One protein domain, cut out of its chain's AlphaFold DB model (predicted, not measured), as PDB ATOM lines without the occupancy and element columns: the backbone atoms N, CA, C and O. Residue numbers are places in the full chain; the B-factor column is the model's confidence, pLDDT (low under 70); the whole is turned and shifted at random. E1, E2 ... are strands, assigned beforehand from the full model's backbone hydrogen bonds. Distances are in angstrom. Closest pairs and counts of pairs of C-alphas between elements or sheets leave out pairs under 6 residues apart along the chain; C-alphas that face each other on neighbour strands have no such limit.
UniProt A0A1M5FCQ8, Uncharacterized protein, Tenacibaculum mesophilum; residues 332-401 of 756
ATOM      1  N   ILE A 332     210.148 167.607 234.426       89.38
ATOM      2  CA  ILE A 332     210.624 166.224 234.310       89.38
ATOM      3  C   ILE A 332     212.033 166.286 233.711       89.38
ATOM      4  O   ILE A 332     212.207 166.694 232.559       89.38
ATOM      5  N   VAL A 333     213.051 165.908 234.490       87.56
ATOM      6  CA  VAL A 333     214.469 166.052 234.114       87.56
ATOM      7  C   VAL A 333     215.162 164.698 234.001       87.56
ATOM      8  O   VAL A 333     215.247 163.947 234.969       87.56
ATOM      9  N   PHE A 334     215.762 164.436 232.843       88.62
ATOM     10  CA  PHE A 334     216.574 163.252 232.591       88.62
ATOM     11  C   PHE A 334     218.059 163.607 232.736       88.62
ATOM     12  O   PHE A 334     218.633 164.385 231.961       88.62
ATOM     13  N   LYS A 335     218.676 163.040 233.776       86.44
ATOM     14  CA  LYS A 335     220.079 163.243 234.154       86.44
ATOM     15  C   LYS A 335     220.872 161.957 233.911       86.44
ATOM     16  O   LYS A 335     220.410 160.871 234.245       86.44
ATOM     17  N   ARG A 336     222.089 162.070 233.375       87.12
ATOM     18  CA  ARG A 336     223.087 160.990 233.375       87.12
ATOM     19  C   ARG A 336     223.938 161.109 234.635       87.12
ATOM     20  O   ARG A 336     224.431 162.198 234.916       87.12
ATOM     21  N   PHE A 337     224.135 159.997 235.337       88.25
ATOM     22  CA  PHE A 337     225.183 159.834 236.347       88.25
ATOM     23  C   PHE A 337     226.522 159.497 235.670       88.25
ATOM     24  O   PHE A 337     226.555 158.701 234.728       88.25
ATOM     25  N   ASP A 338     227.622 160.078 236.140       87.19
ATOM     26  CA  ASP A 338     228.979 159.693 235.748       87.19
ATOM     27  C   ASP A 338     229.901 159.685 236.971       87.19
ATOM     28  O   ASP A 338     229.987 160.676 237.693       87.19
ATOM     29  N   TYR A 339     230.600 158.570 237.191       89.31
ATOM     30  CA  TYR A 339     231.514 158.405 238.327       89.31
ATOM     31  C   TYR A 339     232.869 159.096 238.106       89.31
ATOM     32  O   TYR A 339     233.592 159.403 239.054       89.31
ATOM     33  N   ARG A 340     233.244 159.332 236.844       84.44
ATOM     34  CA  ARG A 340     234.548 159.897 236.486       84.44
ATOM     35  C   ARG A 340     234.511 161.394 236.757       84.44
ATOM     36  O   ARG A 340     233.669 162.075 236.188       84.44
ATOM     37  N   ASN A 341     235.463 161.894 237.548       79.50
ATOM     38  CA  ASN A 341     235.507 163.275 238.054       79.50
ATOM     39  C   ASN A 341     234.494 163.580 239.183       79.50
ATOM     40  O   ASN A 341     233.777 164.574 239.123       79.50
ATOM     41  N   GLY A 342     234.477 162.739 240.226       80.19
ATOM     42  CA  GLY A 342     233.868 163.082 241.519       80.19
ATOM     43  C   GLY A 342     232.353 162.900 241.615       80.19
ATOM     44  O   GLY A 342     231.726 163.656 242.342       80.19
ATOM     45  N   GLU A 343     231.794 161.922 240.894       86.94
ATOM     46  CA  GLU A 343     230.368 161.547 240.915       86.94
ATOM     47  C   GLU A 343     229.398 162.715 240.684       86.94
ATOM     48  O   GLU A 343     228.932 163.384 241.609       86.94
ATOM     49  N   PHE A 344     229.037 162.935 239.415       84.94
ATOM     50  CA  PHE A 344     228.139 164.021 239.033       84.94
ATOM     51  C   PHE A 344     226.897 163.560 238.269       84.94
ATOM     52  O   PHE A 344     226.906 162.588 237.508       84.94
ATOM     53  N   TYR A 345     225.837 164.356 238.395       85.19
ATOM     54  CA  TYR A 345     224.709 164.360 237.477       85.19
ATOM     55  C   TYR A 345     224.874 165.428 236.397       85.19
ATOM     56  O   TYR A 345     225.282 166.560 236.668       85.19
ATOM     57  N   LYS A 346     224.488 165.087 235.165       83.81
ATOM     58  CA  LYS A 346     224.404 166.020 234.038       83.81
ATOM     59  C   LYS A 346     223.088 165.850 233.284       83.81
ATOM     60  O   LYS A 346     222.757 164.753 232.842       83.81
ATOM     61  N   GLU A 347     222.346 166.940 233.131       87.19
ATOM     62  CA  GLU A 347     221.084 166.972 232.390       87.19
ATOM     63  C   GLU A 347     221.332 166.874 230.877       87.19
ATOM     64  O   GLU A 347     222.153 167.612 230.327       87.19
ATOM     65  N   PHE A 348     220.599 165.989 230.198       88.00
ATOM     66  CA  PHE A 348     220.629 165.875 228.733       88.00
ATOM     67  C   PHE A 348     219.266 166.126 228.074       88.00
ATOM     68  O   PHE A 348     219.228 166.547 226.917       88.00
ATOM     69  N   PHE A 349     218.164 165.926 228.802       91.12
ATOM     70  CA  PHE A 349     216.805 166.147 228.314       91.12
ATOM     71  C   PHE A 349     215.879 166.619 229.446       91.12
ATOM     72  O   PHE A 349     215.981 166.131 230.573       91.12
ATOM     73  N   ARG A 350     214.967 167.551 229.146       90.44
ATOM     74  CA  ARG A 350     213.896 167.981 230.055       90.44
ATOM     75  C   ARG A 350     212.571 168.245 229.343       90.44
ATOM     76  O   ARG A 350     212.558 168.671 228.186       90.44
ATOM     77  N   VAL A 351     211.479 168.066 230.082       91.62
ATOM     78  CA  VAL A 351     210.108 168.444 229.706       91.62
ATOM     79  C   VAL A 351     209.535 169.317 230.818       91.62
ATOM     80  O   VAL A 351     209.616 168.931 231.979       91.62
ATOM     81  N   GLN A 352     208.994 170.491 230.492       88.44
ATOM     82  CA  GLN A 352     208.454 171.424 231.494       88.44
ATOM     83  C   GLN A 352     207.454 172.428 230.908       88.44
ATOM     84  O   GLN A 352     207.357 172.572 229.688       88.44
ATOM     85  N   GLY A 353     206.770 173.184 231.771       88.19
ATOM     86  CA  GLY A 353     206.008 174.371 231.377       88.19
ATOM     87  C   GLY A 353     206.894 175.542 230.922       88.19
ATOM     88  O   GLY A 353     208.060 175.667 231.312       88.19
ATOM     89  N   SER A 354     206.334 176.430 230.095       88.06
ATOM     90  CA  SER A 354     206.982 177.666 229.627       88.06
ATOM     91  C   SER A 354     207.198 178.734 230.704       88.06
ATOM     92  O   SER A 354     207.960 179.674 230.485       88.06
ATOM     93  N   ASN A 355     206.460 178.626 231.805       86.12
ATOM     94  CA  ASN A 355     206.338 179.540 232.940       86.12
ATOM     95  C   ASN A 355     205.460 178.848 234.008       86.12
ATOM     96  O   ASN A 355     204.925 177.773 233.741       86.12
ATOM     97  N   ALA A 356     205.306 179.461 235.184       84.62
ATOM     98  CA  ALA A 356     204.413 178.989 236.248       84.62
ATOM     99  C   ALA A 356     203.014 179.618 236.108       84.62
ATOM    100  O   ALA A 356     202.671 180.569 236.804       84.62
ATOM    101  N   THR A 357     202.249 179.183 235.103       85.56
ATOM    102  CA  THR A 357     200.862 179.632 234.875       85.56
ATOM    103  C   THR A 357     200.038 178.500 234.274       85.56
ATOM    104  O   THR A 357     200.567 177.763 233.450       85.56
ATOM    105  N   GLU A 358     198.734 178.447 234.553       85.44
ATOM    106  CA  GLU A 358     197.783 177.477 233.969       85.44
ATOM    107  C   GLU A 358     197.906 177.327 232.437       85.44
ATOM    108  O   GLU A 358     197.829 176.230 231.894       85.44
ATOM    109  N   ASN A 359     198.162 178.431 231.727       88.19
ATOM    110  CA  ASN A 359     198.266 178.469 230.265       88.19
ATOM    111  C   ASN A 359     199.698 178.214 229.738       88.19
ATOM    112  O   ASN A 359     200.028 178.577 228.603       88.19
ATOM    113  N   ALA A 360     200.574 177.620 230.555       88.19
ATOM    114  CA  ALA A 360     201.946 177.308 230.176       88.19
ATOM    115  C   ALA A 360     201.995 176.294 229.022       88.19
ATOM    116  O   ALA A 360     201.435 175.202 229.086       88.19
ATOM    117  N   LYS A 361     202.739 176.618 227.961       90.62
ATOM    118  CA  LYS A 361     203.002 175.666 226.874       90.62
ATOM    119  C   LYS A 361     204.079 174.685 227.309       90.62
ATOM    120  O   LYS A 361     205.141 175.117 227.752       90.62
ATOM    121  N   THR A 362     203.856 173.391 227.098       91.19
ATOM    122  CA  THR A 362     204.890 172.362 227.262       91.19
ATOM    123  C   THR A 362     206.087 172.654 226.356       91.19
ATOM    124  O   THR A 362     205.926 173.004 225.180       91.19
ATOM    125  N   ARG A 363     207.297 172.507 226.895       91.31
ATOM    126  CA  ARG A 363     208.556 172.706 226.179       91.31
ATOM    127  C   ARG A 363     209.517 171.545 226.416       91.31
ATOM    128  O   ARG A 363     209.691 171.091 227.545       91.31
ATOM    129  N   PHE A 364     210.163 171.116 225.337       93.69
ATOM    130  CA  PHE A 364     211.162 170.054 225.298       93.69
ATOM    131  C   PHE A 364     212.549 170.670 225.092       93.69
ATOM    132  O   PHE A 364     212.798 171.323 224.076       93.69
ATOM    133  N   GLY A 365     213.452 170.471 226.052       91.75
ATOM    134  CA  GLY A 365     214.832 170.954 225.991       91.75
ATOM    135  C   GLY A 365     215.816 169.797 225.874       91.75
ATOM    136  O   GLY A 365     215.851 168.943 226.756       91.75
ATOM    137  N   ILE A 366     216.631 169.777 224.818       92.38
ATOM    138  CA  ILE A 366     217.721 168.810 224.625       92.38
ATOM    139  C   ILE A 366     219.054 169.555 224.671       92.38
ATOM    140  O   ILE A 366     219.259 170.531 223.948       92.38
ATOM    141  N   ASN A 367     219.970 169.061 225.504       88.62
ATOM    142  CA  ASN A 367     221.343 169.558 225.635       88.62
ATOM    143  C   ASN A 367     221.497 171.027 226.106       88.62
ATOM    144  O   ASN A 367     222.603 171.546 226.072       88.62
ATOM    145  N   ILE A 368     220.436 171.680 226.605       86.88
ATOM    146  CA  ILE A 368     220.442 173.115 226.982       86.88
ATOM    147  C   ILE A 368     221.040 173.429 228.369       86.88
ATOM    148  O   ILE A 368     221.222 174.583 228.738       86.88
ATOM    149  N   ASN A 369     221.313 172.407 229.188       80.81
ATOM    150  CA  ASN A 369     221.646 172.568 230.610       80.81
ATOM    151  C   ASN A 369     223.006 171.944 230.976       80.81
ATOM    152  O   ASN A 369     223.110 171.133 231.897       80.81
ATOM    153  N   GLN A 370     224.035 172.418 230.258       81.81
ATOM    154  CA  GLN A 370     225.477 172.087 230.247       81.81
ATOM    155  C   GLN A 370     226.095 171.337 231.447       81.81
ATOM    156  O   GLN A 370     226.862 170.375 231.300       81.81
ATOM    157  N   ASN A 371     225.836 171.893 232.630       81.12
ATOM    158  CA  ASN A 371     226.726 171.822 233.788       81.12
ATOM    159  C   ASN A 371     226.676 170.468 234.515       81.12
ATOM    160  O   ASN A 371     225.655 169.776 234.519       81.12
ATOM    161  N   GLN A 372     227.796 170.123 235.150       82.25
ATOM    162  CA  GLN A 372     227.926 168.998 236.076       82.25
ATOM    163  C   GLN A 372     227.523 169.448 237.486       82.25
ATOM    164  O   GLN A 372     227.819 170.578 237.872       82.25
ATOM    165  N   TYR A 373     226.867 168.573 238.247       77.44
ATOM    166  CA  TYR A 373     226.445 168.829 239.627       77.44
ATOM    167  C   TYR A 373     226.785 167.632 240.506       77.44
ATOM    168  O   TYR A 373     226.473 166.510 240.108       77.44
ATOM    169  N   SER A 374     227.353 167.869 241.691       76.25
ATOM    170  CA  SER A 374     227.630 166.810 242.671       76.25
ATOM    171  C   SER A 374     226.370 165.998 242.991       76.25
ATOM    172  O   SER A 374     225.251 166.529 243.000       76.25
ATOM    173  N   VAL A 375     226.555 164.704 243.251       76.38
ATOM    174  CA  VAL A 375     225.492 163.792 243.690       76.38
ATOM    175  C   VAL A 375     225.069 164.078 245.135       76.38
ATOM    176  O   VAL A 375     223.869 164.083 245.409       76.38
ATOM    177  N   THR A 376     226.008 164.393 246.038       67.69
ATOM    178  CA  THR A 376     225.726 164.624 247.474       67.69
ATOM    179  C   THR A 376     224.810 165.814 247.726       67.69
ATOM    180  O   THR A 376     223.989 165.780 248.639       67.69
ATOM    181  N   ASP A 377     224.912 166.842 246.886       62.34
ATOM    182  CA  ASP A 377     224.172 168.095 247.059       62.34
ATOM    183  C   ASP A 377     222.823 168.070 246.312       62.34
ATOM    184  O   ASP A 377     221.997 168.962 246.480       62.34
ATOM    185  N   ASN A 378     222.576 167.062 245.460       64.31
ATOM    186  CA  ASN A 378     221.520 167.123 244.441       64.31
ATOM    187  C   ASN A 378     220.103 166.856 244.951       64.31
ATOM    188  O   ASN A 378     219.159 167.360 244.351       64.31
ATOM    189  N   ILE A 379     219.932 166.017 245.980       65.56
ATOM    190  CA  ILE A 379     218.609 165.453 246.310       65.56
ATOM    191  C   ILE A 379     217.651 166.472 246.944       65.56
ATOM    192  O   ILE A 379     216.445 166.372 246.749       65.56
ATOM    193  N   ASN A 380     218.201 167.471 247.642       65.12
ATOM    194  CA  ASN A 380     217.454 168.577 248.256       65.12
ATOM    195  C   ASN A 380     217.747 169.937 247.596       65.12
ATOM    196  O   ASN A 380     217.162 170.946 247.985       65.12
ATOM    197  N   ALA A 381     218.663 169.995 246.623       61.59
ATOM    198  CA  ALA A 381     218.843 171.201 245.827       61.59
ATOM    199  C   ALA A 381     217.611 171.418 244.931       61.59
ATOM    200  O   ALA A 381     217.018 170.442 244.457       61.59
ATOM    201  N   PRO A 382     217.253 172.673 244.602       60.25
ATOM    202  CA  PRO A 382     216.258 172.912 243.567       60.25
ATOM    203  C   PRO A 382     216.748 172.313 242.239       60.25
ATOM    204  O   PRO A 382     217.945 172.086 242.047       60.25
ATOM    205  N   SER A 383     215.856 172.122 241.265       58.97
ATOM    206  CA  SER A 383     216.195 171.525 239.956       58.97
ATOM    207  C   SER A 383     217.318 172.253 239.178       58.97
ATOM    208  O   SER A 383     217.867 171.712 238.213       58.97
ATOM    209  N   ASN A 384     217.698 173.459 239.619       54.25
ATOM    210  CA  ASN A 384     218.813 174.278 239.138       54.25
ATOM    211  C   ASN A 384     220.193 173.968 239.775       54.25
ATOM    212  O   ASN A 384     221.202 174.473 239.277       54.25
ATOM    213  N   GLY A 385     220.260 173.167 240.844       56.94
ATOM    214  CA  GLY A 385     221.487 172.878 241.593       56.94
ATOM    215  C   GLY A 385     222.031 174.050 242.423       56.94
ATOM    216  O   GLY A 385     223.242 174.174 242.566       56.94
ATOM    217  N   GLY A 386     221.161 174.940 242.914       55.66
ATOM    218  CA  GLY A 386     221.503 176.011 243.862       55.66
ATOM    219  C   GLY A 386     222.160 177.266 243.269       55.66
ATOM    220  O   GLY A 386     222.523 178.170 244.016       55.66
ATOM    221  N   VAL A 387     222.318 177.354 241.944       51.34
ATOM    222  CA  VAL A 387     223.028 178.469 241.286       51.34
ATOM    223  C   VAL A 387     222.073 179.609 240.905       51.34
ATOM    224  O   VAL A 387     220.996 179.373 240.361       51.34
ATOM    225  N   THR A 388     222.496 180.858 241.115       49.03
ATOM    226  CA  THR A 388     221.713 182.097 240.906       49.03
ATOM    227  C   THR A 388     221.457 182.493 239.446       49.03
ATOM    228  O   THR A 388     220.894 183.556 239.191       49.03
ATOM    229  N   ASN A 389     221.824 181.654 238.474       47.44
ATOM    230  CA  ASN A 389     221.431 181.836 237.080       47.44
ATOM    231  C   ASN A 389     220.271 180.867 236.778       47.44
ATOM    232  O   ASN A 389     220.500 179.653 236.821       47.44
ATOM    233  N   PRO A 390     219.033 181.346 236.529       50.28
ATOM    234  CA  PRO A 390     217.878 180.474 236.329       50.28
ATOM    235  C   PRO A 390     218.102 179.576 235.109       50.28
ATOM    236  O   PRO A 390     218.032 180.026 233.966       50.28
ATOM    237  N   LYS A 391     218.396 178.291 235.367       60.50
ATOM    238  CA  LYS A 391     218.676 177.302 234.321       60.50
ATOM    239  C   LYS A 391     217.544 177.283 233.308       60.50
ATOM    240  O   LYS A 391     216.382 177.085 233.663       60.50
ATOM    241  N   LEU A 392     217.933 177.522 232.063       68.62
ATOM    242  CA  LEU A 392     217.068 178.074 231.038       68.62
ATOM    243  C   LEU A 392     215.849 177.175 230.818       68.62
ATOM    244  O   LEU A 392     215.969 176.014 230.417       68.62
ATOM    245  N   ILE A 393     214.665 177.746 231.047       79.19
ATOM    246  CA  ILE A 393     213.449 177.263 230.401       79.19
ATOM    247  C   ILE A 393     213.748 177.311 228.904       79.19
ATOM    248  O   ILE A 393     214.154 178.361 228.405       79.19
ATOM    249  N   ALA A 394     213.566 176.200 228.185       87.38
ATOM    250  CA  ALA A 394     213.712 176.199 226.730       87.38
ATOM    251  C   ALA A 394     212.902 177.373 226.149       87.38
ATOM    252  O   ALA A 394     211.755 177.562 226.527       87.38
ATOM    253  N   ASN A 395     213.463 178.189 225.265       88.81
ATOM    254  CA  ASN A 395     212.810 179.381 224.715       88.81
ATOM    255  C   ASN A 395     211.746 179.042 223.651       88.81
ATOM    256  O   ASN A 395     210.933 179.890 223.290       88.81
ATOM    257  N   SER A 396     211.711 177.784 223.205       91.12
ATOM    258  CA  SER A 396     210.790 177.238 222.202       91.12
ATOM    259  C   SER A 396     210.128 175.954 222.706       91.12
ATOM    260  O   SER A 396     210.639 175.302 223.614       91.12
ATOM    261  N   THR A 397     209.011 175.546 222.094       93.00
ATOM    262  CA  THR A 397     208.349 174.258 222.393       93.00
ATOM    263  C   THR A 397     209.260 173.053 222.145       93.00
ATOM    264  O   THR A 397     209.132 172.046 222.831       93.00
ATOM    265  N   LEU A 398     210.224 173.181 221.230       93.69
ATOM    266  CA  LEU A 398     211.384 172.305 221.098       93.69
ATOM    267  C   LEU A 398     212.645 173.172 220.973       93.69
ATOM    268  O   LEU A 398     212.720 174.012 220.074       93.69
ATOM    269  N   GLN A 399     213.633 172.959 221.842       92.94
ATOM    270  CA  GLN A 399     214.971 173.552 221.744       92.94
ATOM    271  C   GLN A 399     216.028 172.453 221.806       92.94
ATOM    272  O   GLN A 399     215.989 171.585 222.678       92.94
ATOM    273  N   ILE A 400     216.979 172.507 220.876       92.94
ATOM    274  CA  ILE A 400     218.084 171.557 220.765       92.94
ATOM    275  C   ILE A 400     219.367 172.373 220.635       92.94
ATOM    276  O   ILE A 400     219.602 172.996 219.602       92.94
ATOM    277  N   GLU A 401     220.197 172.374 221.676       90.88
ATOM    278  CA  GLU A 401     221.527 172.997 221.643       90.88
ATOM    279  C   GLU A 401     222.568 171.978 221.175       90.88
ATOM    280  O   GLU A 401     223.372 171.450 221.941       90.88
TER     281      GLU A 401
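What this domain is: This is residues 332 to 401 of the 756 residues of an uncharacterized protein of Tenacibaculum mesophilum (UniProt A0A1M5FCQ8). This is a long, twisted sheet built along one bent strand, E2, with E1 beside it in a long hairpin on one side, and on the other side E3 and E4 along different parts of E2. The short last strand E5 lies next to E3 at the sheet's edge, and before it a long loop, residues 375 to 397 with no named element, leads from E4 back to E5; the link at Arg 340 and the link at Asn 359 mark the two far ends of the shape. The printed part has 70 residues, with no named helix and five named strands in the order E1, E2, E3, E4, E5. The class is all strand, although only 28 of the 70 residues are in named elements, and the branched sheet is mixed, with three antiparallel neighbour pairs and one parallel pair. The whole is compact by its radius of gyration of the C-alphas, 12.7 A, yet elongated in outline, spanning 40 by 23 by 18 A.

How they stand to each other: E1, residues 332 to 338, and E2, residues 344 to 353, are antiparallel neighbours that form a hairpin, with 169 degrees between their directions. The C-alphas of Lys 335 and Glu 347 face each other at 4.2 A, and N 332 and O 351 are within hydrogen-bond range at 2.8 A, as are N 338 and O 344 at 2.9 A. E2 bends by 64 degrees at residue 349, and its pairing is staggered: it pairs with E1 over residues 344 to 351, with E4, residues 372 to 374, over 344 to 346, and with E3, residues 362 to 366, over 349 to 353. E1 lies on one side of E2, and E3 and E4 lie on the other side. E2 and E3 also form an antiparallel hairpin, at 153 degrees; the C-alphas of Phe 349 and Ile 366 face each other at 4.6 A, and N 363 and O 352 are 2.8 A apart, within hydrogen-bond range. E1, E2 and E3 make a meander, each strand the antiparallel neighbour of the one before. E2 and E4 are antiparallel at 110 degrees; the C-alphas of Phe 344 and Ser 374 face each other at 4.6 A, and N 345 and O 373 are within hydrogen-bond range at 2.8 A. E5, residues 398 to 400, is the parallel neighbour of E3 at 11 degrees, on the other side of E3 from E2. The C-alphas of Phe 364 and Leu 398 face each other at 4.8 A, and N 366 and O 399 are within hydrogen-bond range at 2.9 A. E1, E4 and E5 are edge strands. E1 and E3 are apart, and so are E2 and E5.

Where its parts are: E1 begins with C-alpha 332 at (210.624, 166.224, 234.310) and measures 19.5 A from first to last C-alpha. E2, the longest strand with 10 residues, measures 25.6 A and ends with C-alpha 353 at (206.008, 174.371, 231.377). E3 measures 13.6 A, E4 7.0 A and E5 6.7 A. E5 ends with C-alpha 400 at (218.084, 171.557, 220.765).

The domain as a whole: The two C-alphas farthest apart are those of Arg 340 and Asn 359, 41.2 A. The C-alphas of Ile 332 and Glu 401, the first and last printed, are 18.0 A apart. The printed part has no cut. The links from E1 to E2 and from E3 to E4 are tight, that from E2 to E3 is short, and that from E4 to E5 is long, with 23 residues. The mean pLDDT of the printed part is 80.2, and residues 376 to 392, which lie in that long link, are under 70.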